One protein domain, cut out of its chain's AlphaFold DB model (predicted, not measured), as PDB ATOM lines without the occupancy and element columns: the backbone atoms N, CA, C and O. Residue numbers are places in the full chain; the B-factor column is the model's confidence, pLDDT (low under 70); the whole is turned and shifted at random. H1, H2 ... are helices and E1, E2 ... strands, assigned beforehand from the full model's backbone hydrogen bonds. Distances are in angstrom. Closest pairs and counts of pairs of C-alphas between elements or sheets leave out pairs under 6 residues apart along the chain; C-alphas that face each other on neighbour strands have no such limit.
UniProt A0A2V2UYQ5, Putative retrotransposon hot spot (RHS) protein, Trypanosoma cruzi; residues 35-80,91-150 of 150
ATOM      1  N   SER A  35     176.595 116.698 209.216       55.97
ATOM      2  CA  SER A  35     175.745 117.460 208.304       55.97
ATOM      3  C   SER A  35     174.390 117.683 208.967       55.97
ATOM      4  O   SER A  35     173.496 116.847 208.876       55.97
ATOM      5  N   ARG A  36     174.246 118.790 209.700       64.50
ATOM      6  CA  ARG A  36     172.943 119.249 210.173       64.50
ATOM      7  C   ARG A  36     172.177 119.705 208.939       64.50
ATOM      8  O   ARG A  36     172.737 120.407 208.097       64.50
ATOM      9  N   LEU A  37     170.938 119.255 208.830       73.81
ATOM     10  CA  LEU A  37     170.050 119.554 207.721       73.81
ATOM     11  C   LEU A  37     168.801 120.210 208.301       73.81
ATOM     12  O   LEU A  37     168.210 119.677 209.238       73.81
ATOM     13  N   MET A  38     168.427 121.365 207.765       83.12
ATOM     14  CA  MET A  38     167.130 121.984 208.025       83.12
ATOM     15  C   MET A  38     166.210 121.671 206.853       83.12
ATOM     16  O   MET A  38     166.644 121.704 205.706       83.12
ATOM     17  N   VAL A  39     164.946 121.378 207.134       83.44
ATOM     18  CA  VAL A  39     163.930 121.175 206.099       83.44
ATOM     19  C   VAL A  39     162.977 122.356 206.141       83.44
ATOM     20  O   VAL A  39     162.444 122.680 207.201       83.44
ATOM     21  N   LEU A  40     162.793 123.016 205.002       83.00
ATOM     22  CA  LEU A  40     161.746 124.011 204.820       83.00
ATOM     23  C   LEU A  40     160.598 123.385 204.039       83.00
ATOM     24  O   LEU A  40     160.808 122.940 202.914       83.00
ATOM     25  N   ALA A  41     159.399 123.404 204.609       83.31
ATOM     26  CA  ALA A  41     158.194 122.921 203.950       83.31
ATOM     27  C   ALA A  41     157.377 124.094 203.386       83.31
ATOM     28  O   ALA A  41     157.271 125.151 204.017       83.31
ATOM     29  N   SER A  42     156.779 123.921 202.206       82.25
ATOM     30  CA  SER A  42     155.770 124.838 201.674       82.25
ATOM     31  C   SER A  42     154.550 124.086 201.158       82.25
ATOM     32  O   SER A  42     154.659 123.301 200.221       82.25
ATOM     33  N   ASP A  43     153.368 124.429 201.676       83.00
ATOM     34  CA  ASP A  43     152.093 123.826 201.256       83.00
ATOM     35  C   ASP A  43     151.770 124.054 199.776       83.00
ATOM     36  O   ASP A  43     151.051 123.275 199.161       83.00
ATOM     37  N   LYS A  44     152.304 125.133 199.185       79.88
ATOM     38  CA  LYS A  44     152.143 125.413 197.747       79.88
ATOM     39  C   LYS A  44     153.339 124.926 196.922       79.88
ATOM     40  O   LYS A  44     153.416 125.287 195.757       79.88
ATOM     41  N   GLY A  45     154.285 124.193 197.510       83.56
ATOM     42  CA  GLY A  45     155.548 123.819 196.873       83.56
ATOM     43  C   GLY A  45     156.504 124.999 196.660       83.56
ATOM     44  O   GLY A  45     156.221 126.152 197.020       83.56
ATOM     45  N   TRP A  46     157.653 124.693 196.067       85.06
ATOM     46  CA  TRP A  46     158.692 125.654 195.692       85.06
ATOM     47  C   TRP A  46     158.533 126.094 194.233       85.06
ATOM     48  O   TRP A  46     158.004 125.328 193.433       85.06
ATOM     49  N   PRO A  47     159.018 127.283 193.827       77.38
ATOM     50  CA  PRO A  47     158.829 127.743 192.451       77.38
ATOM     51  C   PRO A  47     159.327 126.767 191.389       77.38
ATOM     52  O   PRO A  47     158.702 126.658 190.346       77.38
ATOM     53  N   TYR A  48     160.387 126.014 191.684       71.75
ATOM     54  CA  TYR A  48     160.876 124.934 190.828       71.75
ATOM     55  C   TYR A  48     159.796 123.866 190.551       71.75
ATOM     56  O   TYR A  48     159.494 123.577 189.398       71.75
ATOM     57  N   SER A  49     159.107 123.397 191.597       72.50
ATOM     58  CA  SER A  49     157.959 122.480 191.490       72.50
ATOM     59  C   SER A  49     156.680 123.114 190.925       72.50
ATOM     60  O   SER A  49     155.669 122.440 190.806       72.50
ATOM     61  N   TRP A  50     156.665 124.418 190.614       72.81
ATOM     62  CA  TRP A  50     155.536 125.026 189.893       72.81
ATOM     63  C   TRP A  50     155.642 124.856 188.379       72.81
ATOM     64  O   TRP A  50     154.667 125.113 187.673       72.81
ATOM     65  N   GLU A  51     156.828 124.526 187.868       67.75
ATOM     66  CA  GLU A  51     157.021 124.211 186.452       67.75
ATOM     67  C   GLU A  51     157.071 122.723 186.165       67.75
ATOM     68  O   GLU A  51     156.669 122.312 185.079       67.75
ATOM     69  N   GLU A  52     157.549 121.937 187.120       61.88
ATOM     70  CA  GLU A  52     157.590 120.487 187.009       61.88
ATOM     71  C   GLU A  52     156.284 119.870 187.531       61.88
ATOM     72  O   GLU A  52     155.684 120.381 188.472       61.88
ATOM     73  N   ASP A  53     155.852 118.748 186.946       59.28
ATOM     74  CA  ASP A  53     154.693 117.964 187.422       59.28
ATOM     75  C   ASP A  53     154.964 117.253 188.772       59.28
ATOM     76  O   ASP A  53     154.098 116.562 189.313       59.28
ATOM     77  N   GLU A  54     156.164 117.412 189.341       66.50
ATOM     78  CA  GLU A  54     156.537 116.874 190.647       66.50
ATOM     79  C   GLU A  54     156.304 117.905 191.759       66.50
ATOM     80  O   GLU A  54     157.019 118.898 191.901       66.50
ATOM     81  N   PHE A  55     155.309 117.639 192.610       74.81
ATOM     82  CA  PHE A  55     155.074 118.424 193.816       74.81
ATOM     83  C   PHE A  55     156.109 118.074 194.893       74.81
ATOM     84  O   PHE A  55     156.026 117.031 195.541       74.81
ATOM     85  N   ILE A  56     157.067 118.977 195.106       77.06
ATOM     86  CA  ILE A  56     158.098 118.848 196.138       77.06
ATOM     87  C   ILE A  56     157.821 119.898 197.225       77.06
ATOM     88  O   ILE A  56     158.149 121.074 197.037       77.06
ATOM     89  N   PRO A  57     157.210 119.518 198.363       79.44
ATOM     90  CA  PRO A  57     156.920 120.462 199.442       79.44
ATOM     91  C   PRO A  57     158.176 120.831 200.239       79.44
ATOM     92  O   PRO A  57     158.265 121.939 200.770       79.44
ATOM     93  N   ASP A  58     159.163 119.934 200.285       83.62
ATOM     94  CA  ASP A  58     160.311 120.021 201.182       83.62
ATOM     95  C   ASP A  58     161.584 120.506 200.472       83.62
ATOM     96  O   ASP A  58     161.975 120.009 199.419       83.62
ATOM     97  N   CYS A  59     162.279 121.463 201.088       82.69
ATOM     98  CA  CYS A  59     163.576 121.980 200.661       82.69
ATOM     99  C   CYS A  59     164.633 121.686 201.729       82.69
ATOM    100  O   CYS A  59     164.540 122.158 202.865       82.69
ATOM    101  N   TYR A  60     165.672 120.941 201.349       82.62
ATOM    102  CA  TYR A  60     166.716 120.470 202.259       82.62
ATOM    103  C   TYR A  60     167.915 121.425 202.290       82.62
ATOM    104  O   TYR A  60     168.688 121.531 201.339       82.62
ATOM    105  N   VAL A  61     168.114 122.103 203.412       84.81
ATOM    106  CA  VAL A  61     169.127 123.146 203.596       84.81
ATOM    107  C   VAL A  61     170.289 122.597 204.413       84.81
ATOM    108  O   VAL A  61     170.111 122.163 205.550       84.81
ATOM    109  N   ASN A  62     171.490 122.641 203.842       84.12
ATOM    110  CA  ASN A  62     172.727 122.310 204.547       84.12
ATOM    111  C   ASN A  62     173.458 123.581 205.016       84.12
ATOM    112  O   ASN A  62     173.092 124.701 204.656       84.12
ATOM    113  N   CYS A  63     174.523 123.398 205.798       81.06
ATOM    114  CA  CYS A  63     175.330 124.503 206.317       81.06
ATOM    115  C   CYS A  63     175.979 125.372 205.226       81.06
ATOM    116  O   CYS A  63     176.138 126.568 205.435       81.06
ATOM    117  N   GLU A  64     176.333 124.819 204.062       84.44
ATOM    118  CA  GLU A  64     176.941 125.602 202.973       84.44
ATOM    119  C   GLU A  64     175.930 126.555 202.323       84.44
ATOM    120  O   GLU A  64     176.251 127.701 202.010       84.44
ATOM    121  N   VAL A  65     174.685 126.102 202.164       85.38
ATOM    122  CA  VAL A  65     173.580 126.941 201.694       85.38
ATOM    123  C   VAL A  65     173.250 128.020 202.728       85.38
ATOM    124  O   VAL A  65     173.058 129.179 202.359       85.38
ATOM    125  N   ASP A  66     173.251 127.684 204.021       86.94
ATOM    126  CA  ASP A  66     173.036 128.689 205.064       86.94
ATOM    127  C   ASP A  66     174.177 129.707 205.156       86.94
ATOM    128  O   ASP A  66     173.936 130.902 205.312       86.94
ATOM    129  N   ARG A  67     175.421 129.281 204.941       85.88
ATOM    130  CA  ARG A  67     176.566 130.188 204.831       85.88
ATOM    131  C   ARG A  67     176.427 131.146 203.647       85.88
ATOM    132  O   ARG A  67     176.718 132.332 203.790       85.88
ATOM    133  N   ALA A  68     175.943 130.668 202.498       89.00
ATOM    134  CA  ALA A  68     175.633 131.540 201.363       89.00
ATOM    135  C   ALA A  68     174.577 132.593 201.740       89.00
ATOM    136  O   ALA A  68     174.727 133.767 201.393       89.00
ATOM    137  N   TRP A  69     173.557 132.204 202.509       90.94
ATOM    138  CA  TRP A  69     172.586 133.148 203.053       90.94
ATOM    139  C   TRP A  69     173.212 134.164 204.014       90.94
ATOM    140  O   TRP A  69     172.912 135.347 203.886       90.94
ATOM    141  N   GLN A  70     174.114 133.772 204.924       89.62
ATOM    142  CA  GLN A  70     174.776 134.737 205.818       89.62
ATOM    143  C   GLN A  70     175.542 135.817 205.036       89.62
ATOM    144  O   GLN A  70     175.477 136.994 205.390       89.62
ATOM    145  N   ILE A  71     176.183 135.449 203.920       89.25
ATOM    146  CA  ILE A  71     176.855 136.407 203.027       89.25
ATOM    147  C   ILE A  71     175.839 137.375 202.405       89.25
ATOM    148  O   ILE A  71     176.042 138.589 202.452       89.25
ATOM    149  N   VAL A  72     174.735 136.855 201.855       90.31
ATOM    150  CA  VAL A  72     173.660 137.676 201.265       90.31
ATOM    151  C   VAL A  72     173.044 138.600 202.314       90.31
ATOM    152  O   VAL A  72     172.872 139.789 202.067       90.31
ATOM    153  N   LYS A  73     172.775 138.093 203.517       89.38
ATOM    154  CA  LYS A  73     172.262 138.867 204.648       89.38
ATOM    155  C   LYS A  73     173.227 139.978 205.064       89.38
ATOM    156  O   LYS A  73     172.782 141.085 205.364       89.38
ATOM    157  N   GLY A  74     174.532 139.714 205.063       88.44
ATOM    158  CA  GLY A  74     175.565 140.722 205.301       88.44
ATOM    159  C   GLY A  74     175.563 141.827 204.242       88.44
ATOM    160  O   GLY A  74     175.656 143.005 204.587       88.44
ATOM    161  N   ASP A  75     175.396 141.466 202.968       88.00
ATOM    162  CA  ASP A  75     175.257 142.432 201.873       88.00
ATOM    163  C   ASP A  75     173.973 143.261 202.004       88.00
ATOM    164  O   ASP A  75     174.036 144.480 201.883       88.00
ATOM    165  N   LEU A  76     172.837 142.636 202.329       88.12
ATOM    166  CA  LEU A  76     171.567 143.326 202.585       88.12
ATOM    167  C   LEU A  76     171.665 144.276 203.782       88.12
ATOM    168  O   LEU A  76     171.171 145.395 203.732       88.12
ATOM    169  N   THR A  77     172.341 143.861 204.853       87.56
ATOM    170  CA  THR A  77     172.535 144.702 206.044       87.56
ATOM    171  C   THR A  77     173.333 145.956 205.702       87.56
ATOM    172  O   THR A  77     172.985 147.046 206.146       87.56
ATOM    173  N   LYS A  78     174.383 145.815 204.884       85.69
ATOM    174  CA  LYS A  78     175.162 146.955 204.388       85.69
ATOM    175  C   LYS A  78     174.348 147.824 203.436       85.69
ATOM    176  O   LYS A  78     174.408 149.037 203.563       85.69
ATOM    177  N   TRP A  79     173.574 147.208 202.540       85.19
ATOM    178  CA  TRP A  79     172.688 147.904 201.608       85.19
ATOM    179  C   TRP A  79     171.672 148.787 202.336       85.19
ATOM    180  O   TRP A  79     171.477 149.937 201.966       85.19
ATOM    181  N   PHE A  80     171.028 148.258 203.378       83.94
ATOM    182  CA  PHE A  80     170.000 148.969 204.143       83.94
ATOM    183  C   PHE A  80     170.565 149.860 205.257       83.94
ATOM    184  O   PHE A  80     169.795 150.373 206.071       83.94
ATOM    185  N   LYS A  91     176.762 143.789 194.881       81.69
ATOM    186  CA  LYS A  91     177.747 142.814 194.419       81.69
ATOM    187  C   LYS A  91     177.039 141.616 193.810       81.69
ATOM    188  O   LYS A  91     176.195 140.990 194.443       81.69
ATOM    189  N   LYS A  92     177.440 141.249 192.593       87.69
ATOM    190  CA  LYS A  92     177.038 139.974 191.994       87.69
ATOM    191  C   LYS A  92     177.707 138.840 192.774       87.69
ATOM    192  O   LYS A  92     178.933 138.796 192.874       87.69
ATOM    193  N   ARG A  93     176.905 137.937 193.341       88.00
ATOM    194  CA  ARG A  93     177.369 136.726 194.033       88.00
ATOM    195  C   ARG A  93     177.113 135.516 193.144       88.00
ATOM    196  O   ARG A  93     176.050 135.410 192.543       88.00
ATOM    197  N   VAL A  94     178.084 134.610 193.074       88.56
ATOM    198  CA  VAL A  94     177.959 133.340 192.350       88.56
ATOM    199  C   VAL A  94     178.226 132.217 193.338       88.56
ATOM    200  O   VAL A  94     179.295 132.169 193.946       88.56
ATOM    201  N   LEU A  95     177.247 131.330 193.508       85.62
ATOM    202  CA  LEU A  95     177.402 130.120 194.303       85.62
ATOM    203  C   LEU A  95     177.838 128.983 193.380       85.62
ATOM    204  O   LEU A  95     177.086 128.567 192.502       85.62
ATOM    205  N   ILE A  96     179.058 128.489 193.581       83.81
ATOM    206  CA  ILE A  96     179.609 127.362 192.828       83.81
ATOM    207  C   ILE A  96     179.585 126.143 193.739       83.81
ATOM    208  O   ILE A  96     180.153 126.160 194.828       83.81
ATOM    209  N   ALA A  97     178.938 125.080 193.280       74.69
ATOM    210  CA  ALA A  97     178.908 123.801 193.969       74.69
ATOM    211  C   ALA A  97     179.406 122.696 193.039       74.69
ATOM    212  O   ALA A  97     179.313 122.803 191.817       74.69
ATOM    213  N   THR A  98     179.899 121.602 193.620       76.25
ATOM    214  CA  THR A  98     180.195 120.387 192.852       76.25
ATOM    215  C   THR A  98     178.916 119.906 192.160       76.25
ATOM    216  O   THR A  98     177.902 119.788 192.865       76.25
ATOM    217  N   PRO A  99     178.959 119.596 190.849       66.44
ATOM    218  CA  PRO A  99     177.820 119.054 190.119       66.44
ATOM    219  C   PRO A  99     177.184 117.872 190.856       66.44
ATOM    220  O   PRO A  99     177.876 117.053 191.462       66.44
ATOM    221  N   GLY A 100     175.857 117.817 190.848       67.81
ATOM    222  CA  GLY A 100     175.080 116.809 191.559       67.81
ATOM    223  C   GLY A 100     173.624 117.236 191.710       67.81
ATOM    224  O   GLY A 100     173.276 118.393 191.475       67.81
ATOM    225  N   ILE A 101     172.777 116.292 192.105       61.38
ATOM    226  CA  ILE A 101     171.321 116.461 192.141       61.38
ATOM    227  C   ILE A 101     170.903 117.399 193.288       61.38
ATOM    228  O   ILE A 101     171.469 117.357 194.381       61.38
ATOM    229  N   GLY A 102     169.915 118.260 193.027       60.81
ATOM    230  CA  GLY A 102     169.160 118.999 194.048       60.81
ATOM    231  C   GLY A 102     169.858 120.194 194.710       60.81
ATOM    232  O   GLY A 102     169.231 120.903 195.491       60.81
ATOM    233  N   LYS A 103     171.134 120.480 194.411       69.75
ATOM    234  CA  LYS A 103     171.873 121.570 195.084       69.75
ATOM    235  C   LYS A 103     171.399 122.970 194.695       69.75
ATOM    236  O   LYS A 103     171.247 123.820 195.567       69.75
ATOM    237  N   SER A 104     171.179 123.212 193.403       69.31
ATOM    238  CA  SER A 104     170.674 124.494 192.892       69.31
ATOM    239  C   SER A 104     169.246 124.756 193.361       69.31
ATOM    240  O   SER A 104     168.955 125.861 193.810       69.31
ATOM    241  N   MET A 105     168.399 123.719 193.330       75.62
ATOM    242  CA  MET A 105     167.038 123.746 193.867       75.62
ATOM    243  C   MET A 105     167.047 124.161 195.340       75.62
ATOM    244  O   MET A 105     166.419 125.151 195.699       75.62
ATOM    245  N   ASN A 106     167.822 123.470 196.179       82.12
ATOM    246  CA  ASN A 106     167.874 123.758 197.612       82.12
ATOM    247  C   ASN A 106     168.421 125.161 197.908       82.12
ATOM    248  O   ASN A 106     167.869 125.878 198.740       82.12
ATOM    249  N   ALA A 107     169.488 125.579 197.220       87.06
ATOM    250  CA  ALA A 107     170.074 126.900 197.421       87.06
ATOM    251  C   ALA A 107     169.138 128.030 196.971       87.06
ATOM    252  O   ALA A 107     168.939 128.992 197.710       87.06
ATOM    253  N   GLY A 108     168.547 127.907 195.780       88.62
ATOM    254  CA  GLY A 108     167.633 128.904 195.224       88.62
ATOM    255  C   GLY A 108     166.374 129.059 196.072       88.62
ATOM    256  O   GLY A 108     166.039 130.172 196.473       88.62
ATOM    257  N   SER A 109     165.735 127.940 196.419       87.50
ATOM    258  CA  SER A 109     164.562 127.901 197.295       87.50
ATOM    259  C   SER A 109     164.849 128.505 198.669       87.50
ATOM    260  O   SER A 109     164.084 129.349 199.139       87.50
ATOM    261  N   TYR A 110     165.977 128.148 199.294       89.62
ATOM    262  CA  TYR A 110     166.348 128.695 200.598       89.62
ATOM    263  C   TYR A 110     166.569 130.208 200.566       89.62
ATOM    264  O   TYR A 110     166.019 130.932 201.396       89.62
ATOM    265  N   LEU A 111     167.347 130.698 199.596       91.56
ATOM    266  CA  LEU A 111     167.612 132.128 199.447       91.56
ATOM    267  C   LEU A 111     166.324 132.902 199.169       91.56
ATOM    268  O   LEU A 111     166.098 133.943 199.780       91.56
ATOM    269  N   LEU A 112     165.455 132.381 198.299       92.00
ATOM    270  CA  LEU A 112     164.158 132.991 198.033       92.00
ATOM    271  C   LEU A 112     163.313 133.078 199.307       92.00
ATOM    272  O   LEU A 112     162.821 134.154 199.633       92.00
ATOM    273  N   TYR A 113     163.178 131.976 200.046       90.88
ATOM    274  CA  TYR A 113     162.435 131.952 201.306       90.88
ATOM    275  C   TYR A 113     162.931 133.029 202.272       90.88
ATOM    276  O   TYR A 113     162.136 133.811 202.791       90.88
ATOM    277  N   GLN A 114     164.245 133.113 202.462       92.00
ATOM    278  CA  GLN A 114     164.878 134.085 203.346       92.00
ATOM    279  C   GLN A 114     164.639 135.542 202.904       92.00
ATOM    280  O   GLN A 114     164.327 136.405 203.727       92.00
ATOM    281  N   LEU A 115     164.723 135.826 201.600       92.75
ATOM    282  CA  LEU A 115     164.463 137.158 201.035       92.75
ATOM    283  C   LEU A 115     162.996 137.583 201.196       92.75
ATOM    284  O   LEU A 115     162.704 138.739 201.521       92.75
ATOM    285  N   LEU A 116     162.061 136.649 201.017       91.50
ATOM    286  CA  LEU A 116     160.636 136.914 201.218       91.50
ATOM    287  C   LEU A 116     160.285 137.197 202.682       91.50
ATOM    288  O   LEU A 116     159.325 137.917 202.926       91.50
ATOM    289  N   HIS A 117     161.087 136.704 203.625       89.75
ATOM    290  CA  HIS A 117     160.916 136.935 205.063       89.75
ATOM    291  C   HIS A 117     161.652 138.174 205.591       89.75
ATOM    292  O   HIS A 117     161.490 138.555 206.750       89.75
ATOM    293  N   CYS A 118     162.458 138.832 204.754       88.00
ATOM    294  CA  CYS A 118     163.024 140.130 205.106       88.00
ATOM    295  C   CYS A 118     161.915 141.179 205.275       88.00
ATOM    296  O   CYS A 118     160.830 141.045 204.717       88.00
ATOM    297  N   ASP A 119     162.226 142.251 205.987       87.19
ATOM    298  CA  ASP A 119     161.372 143.435 206.125       87.19
ATOM    299  C   ASP A 119     160.920 143.958 204.744       87.19
ATOM    300  O   ASP A 119     161.763 144.182 203.861       87.19
ATOM    301  N   ALA A 120     159.606 144.075 204.517       83.94
ATOM    302  CA  ALA A 120     159.067 144.521 203.236       83.94
ATOM    303  C   ALA A 120     159.279 146.021 202.991       83.94
ATOM    304  O   ALA A 120     159.359 146.420 201.830       83.94
ATOM    305  N   GLU A 121     159.451 146.841 204.033       86.38
ATOM    306  CA  GLU A 121     159.759 148.270 203.880       86.38
ATOM    307  C   GLU A 121     161.142 148.469 203.252       86.38
ATOM    308  O   GLU A 121     161.352 149.380 202.450       86.38
ATOM    309  N   LYS A 122     162.078 147.567 203.571       87.00
ATOM    310  CA  LYS A 122     163.458 147.581 203.063       87.00
ATOM    311  C   LYS A 122     163.604 146.821 201.751       87.00
ATOM    312  O   LYS A 122     164.306 147.271 200.849       87.00
ATOM    313  N   LEU A 123     162.949 145.667 201.634       90.38
ATOM    314  CA  LEU A 123     163.004 144.807 200.455       90.38
ATOM    315  C   LEU A 123     161.592 144.540 199.941       90.38
ATOM    316  O   LEU A 123     160.957 143.572 200.359       90.38
ATOM    317  N   GLN A 124     161.139 145.388 199.021       92.00
ATOM    318  CA  GLN A 124     159.772 145.374 198.487       92.00
ATOM    319  C   GLN A 124     159.559 144.306 197.410       92.00
ATOM    320  O   GLN A 124     158.513 143.663 197.380       92.00
ATOM    321  N   VAL A 125     160.548 144.094 196.538       93.44
ATOM    322  CA  VAL A 125     160.428 143.201 195.376       93.44
ATOM    323  C   VAL A 125     161.556 142.177 195.370       93.44
ATOM    324  O   VAL A 125     162.722 142.521 195.560       93.44
ATOM    325  N   VAL A 126     161.210 140.915 195.112       93.88
ATOM    326  CA  VAL A 126     162.170 139.824 194.895       93.88
ATOM    327  C   VAL A 126     161.902 139.194 193.535       93.88
ATOM    328  O   VAL A 126     160.787 138.767 193.249       93.88
ATOM    329  N   VAL A 127     162.933 139.128 192.695       93.62
ATOM    330  CA  VAL A 127     162.862 138.495 191.374       93.62
ATOM    331  C   VAL A 127     163.611 137.170 191.427       93.62
ATOM    332  O   VAL A 127     164.774 137.126 191.826       93.62
ATOM    333  N   TYR A 128     162.944 136.090 191.029       91.50
ATOM    334  CA  TYR A 128     163.493 134.740 191.022       91.50
ATOM    335  C   TYR A 128     163.349 134.113 189.639       91.50
ATOM    336  O   TYR A 128     162.235 133.902 189.164       91.50
ATOM    337  N   SER A 129     164.474 133.787 189.011       88.31
ATOM    338  CA  SER A 129     164.511 133.162 187.689       88.31
ATOM    339  C   SER A 129     165.204 131.810 187.771       88.31
ATOM    340  O   SER A 129     166.269 131.684 188.378       88.31
ATOM    341  N   PHE A 130     164.622 130.803 187.129       80.62
ATOM    342  CA  PHE A 130     165.231 129.487 186.964       80.62
ATOM    343  C   PHE A 130     164.829 128.892 185.611       80.62
ATOM    344  O   PHE A 130     163.873 129.348 184.989       80.62
ATOM    345  N   GLY A 131     165.596 127.916 185.117       75.25
ATOM    346  CA  GLY A 131     165.254 127.215 183.871       75.25
ATOM    347  C   GLY A 131     165.297 128.074 182.597       75.25
ATOM    348  O   GLY A 131     164.827 127.636 181.555       75.25
ATOM    349  N   GLY A 132     165.847 129.293 182.659       73.56
ATOM    350  CA  GLY A 132     166.079 130.176 181.507       73.56
ATOM    351  C   GLY A 132     164.850 130.925 180.980       73.56
ATOM    352  O   GLY A 132     165.006 132.050 180.519       73.56
ATOM    353  N   ASN A 133     163.647 130.361 181.108       80.06
ATOM    354  CA  ASN A 133     162.450 130.893 180.440       80.06
ATOM    355  C   ASN A 133     161.381 131.428 181.392       80.06
ATOM    356  O   ASN A 133     160.413 132.040 180.941       80.06
ATOM    357  N   THR A 134     161.550 131.230 182.699       84.88
ATOM    358  CA  THR A 134     160.546 131.633 183.676       84.88
ATOM    359  C   THR A 134     161.146 132.473 184.781       84.88
ATOM    360  O   THR A 134     162.137 132.122 185.424       84.88
ATOM    361  N   THR A 135     160.494 133.607 185.011       90.88
ATOM    362  CA  THR A 135     160.818 134.547 186.073       90.88
ATOM    363  C   THR A 135     159.580 134.800 186.918       90.88
ATOM    364  O   THR A 135     158.504 135.094 186.401       90.88
ATOM    365  N   TYR A 136     159.738 134.697 188.230       90.31
ATOM    366  CA  TYR A 136     158.727 135.022 189.221       90.31
ATOM    367  C   TYR A 136     159.090 136.345 189.885       90.31
ATOM    368  O   TYR A 136     160.198 136.507 190.398       90.31
ATOM    369  N   VAL A 137     158.153 137.286 189.877       93.69
ATOM    370  CA  VAL A 137     158.271 138.569 190.569       93.69
ATOM    371  C   VAL A 137     157.367 138.517 191.789       93.69
ATOM    372  O   VAL A 137     156.154 138.386 191.652       93.69
ATOM    373  N   PHE A 138     157.968 138.582 192.971       92.75
ATOM    374  CA  PHE A 138     157.271 138.628 194.247       92.75
ATOM    375  C   PHE A 138     157.222 140.076 194.716       92.75
ATOM    376  O   PHE A 138     158.259 140.643 195.070       92.75
ATOM    377  N   ASP A 139     156.029 140.660 194.723       92.88
ATOM    378  CA  ASP A 139     155.781 141.953 195.344       92.88
ATOM    379  C   ASP A 139     155.327 141.720 196.783       92.88
ATOM    380  O   ASP A 139     154.257 141.165 197.049       92.88
ATOM    381  N   LYS A 140     156.168 142.122 197.730       92.00
ATOM    382  CA  LYS A 140     155.934 141.910 199.155       92.00
ATOM    383  C   LYS A 140     155.029 142.974 199.767       92.00
ATOM    384  O   LYS A 140     154.439 142.713 200.810       92.00
ATOM    385  N   THR A 141     154.876 144.127 199.113       89.50
ATOM    386  CA  THR A 141     154.042 145.238 199.597       89.50
ATOM    387  C   THR A 141     152.559 144.917 199.437       89.50
ATOM    388  O   THR A 141     151.775 145.096 200.365       89.50
ATOM    389  N   ILE A 142     152.193 144.347 198.288       90.56
ATOM    390  CA  ILE A 142     150.825 143.910 197.981       90.56
ATOM    391  C   ILE A 142     150.649 142.388 198.079       90.56
ATOM    392  O   ILE A 142     149.558 141.877 197.832       90.56
ATOM    393  N   LYS A 143     151.708 141.661 198.464       87.50
ATOM    394  CA  LYS A 143     151.745 140.197 198.643       87.50
ATOM    395  C   LYS A 143     151.298 139.417 197.401       87.50
ATOM    396  O   LYS A 143     150.563 138.433 197.506       87.50
ATOM    397  N   THR A 144     151.749 139.836 196.222       90.50
ATOM    398  CA  THR A 144     151.413 139.191 194.945       90.50
ATOM    399  C   THR A 144     152.621 138.508 194.312       90.50
ATOM    400  O   THR A 144     153.778 138.812 194.609       90.50
ATOM    401  N   VAL A 145     152.341 137.542 193.434       90.19
ATOM    402  CA  VAL A 145     153.356 136.848 192.638       90.19
ATOM    403  C   VAL A 145     152.939 136.891 191.177       90.19
ATOM    404  O   VAL A 145     151.839 136.460 190.830       90.19
ATOM    405  N   THR A 146     153.816 137.388 190.313       91.56
ATOM    406  CA  THR A 146     153.606 137.420 188.862       91.56
ATOM    407  C   THR A 146     154.595 136.491 188.177       91.56
ATOM    408  O   THR A 146     155.802 136.588 188.393       91.56
ATOM    409  N   LYS A 147     154.085 135.589 187.332       90.19
ATOM    410  CA  LYS A 147     154.902 134.738 186.461       90.19
ATOM    411  C   LYS A 147     155.085 135.425 185.110       90.19
ATOM    412  O   LYS A 147     154.104 135.704 184.426       90.19
ATOM    413  N   ILE A 148     156.334 135.642 184.719       87.88
ATOM    414  CA  ILE A 148     156.737 136.161 183.413       87.88
ATOM    415  C   ILE A 148     157.413 135.020 182.656       87.88
ATOM    416  O   ILE A 148     158.356 134.410 183.167       87.88
ATOM    417  N   ARG A 149     156.912 134.728 181.453       82.38
ATOM    418  CA  ARG A 149     157.564 133.816 180.508       82.38
ATOM    419  C   ARG A 149     158.342 134.651 179.493       82.38
ATOM    420  O   ARG A 149     157.774 135.602 178.954       82.38
ATOM    421  N   GLY A 150     159.621 134.329 179.327       67.06
ATOM    422  CA  GLY A 150     160.496 134.896 178.298       67.06
ATOM    423  C   GLY A 150     160.262 134.281 176.928       67.06
ATOM    424  O   GLY A 150     159.669 133.178 176.868       67.06
TER     425      GLY A 150
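What this domain is: This is residues 35 to 80 and 91 to 150 of the 150 residues of the protein "Putative retrotransposon hot spot (RHS) protein" of Trypanosoma cruzi (UniProt A0A2V2UYQ5). Helix H3 forms the core, lying between the three-strand sheet E3 E4 E5, which covers one side of it, and the longer helix H2, which packs on it with residues 65 to 69 alone. The short two-strand ribbon E1 E2 also packs on H3, chiefly through E2. The 106 printed residues include three named helices and five named strands in the order E1 H1 E2 H2 H3 E3 E4 E5, class mixed. Both sheets are antiparallel. The whole is compact, radius of gyration of the C-alphas 13.9 A, and rounded, spanning 35 by 30 by 25 A.

Where its parts are: E1, residues 38 to 41, begins with C-alpha 38 at (167.130, 121.984, 208.025). H1 is residues 47 to 50 and E2 58 to 61. H2, residues 63 to 79, is 24.0 A long; H3, 103 to 116, 20.0 A. E3 is residues 125 to 130, E4 134 to 139 and E5 144 to 149, ending with C-alpha 149 at (157.564, 133.816, 180.508).

How they stand to each other: E1 and E2 are antiparallel, N 40 to O 59 at 2.9 A. The closest C-alphas of E2 and H3, Cys 59 and Asn 106, are 5.6 A apart. H2 and H3 touch, C-alphas of Val 65 and Ala 107 closest at 5.5 A, running the same way at 36 degrees, only just a steep tilt. H3 is over E3, height over the sheet 10.1 A, making two layers, a helix on one face of a sheet. E3 E4 E5 form a meander of two hairpins, each strand antiparallel to the one before: N 128 to O 136 is 2.8 A, N 146 to O 137 2.9 A. H1 only grazes this sheet with residues 47 to 48. In H2 and H3 every O i to N i+4 pair is within hydrogen-bond range; H1 is too short for one.

The domain as a whole: The C-alphas of Asp 53 and Lys 78, the farthest apart, are 39.3 A from each other. Residues 81 to 90 are not printed, a gap of 13.9 A between C-alphas 80 and 91. Of the links printed whole, none is long. Residues 35 to 36, 51 to 54, 99 to 104 and 150 have pLDDT under 70.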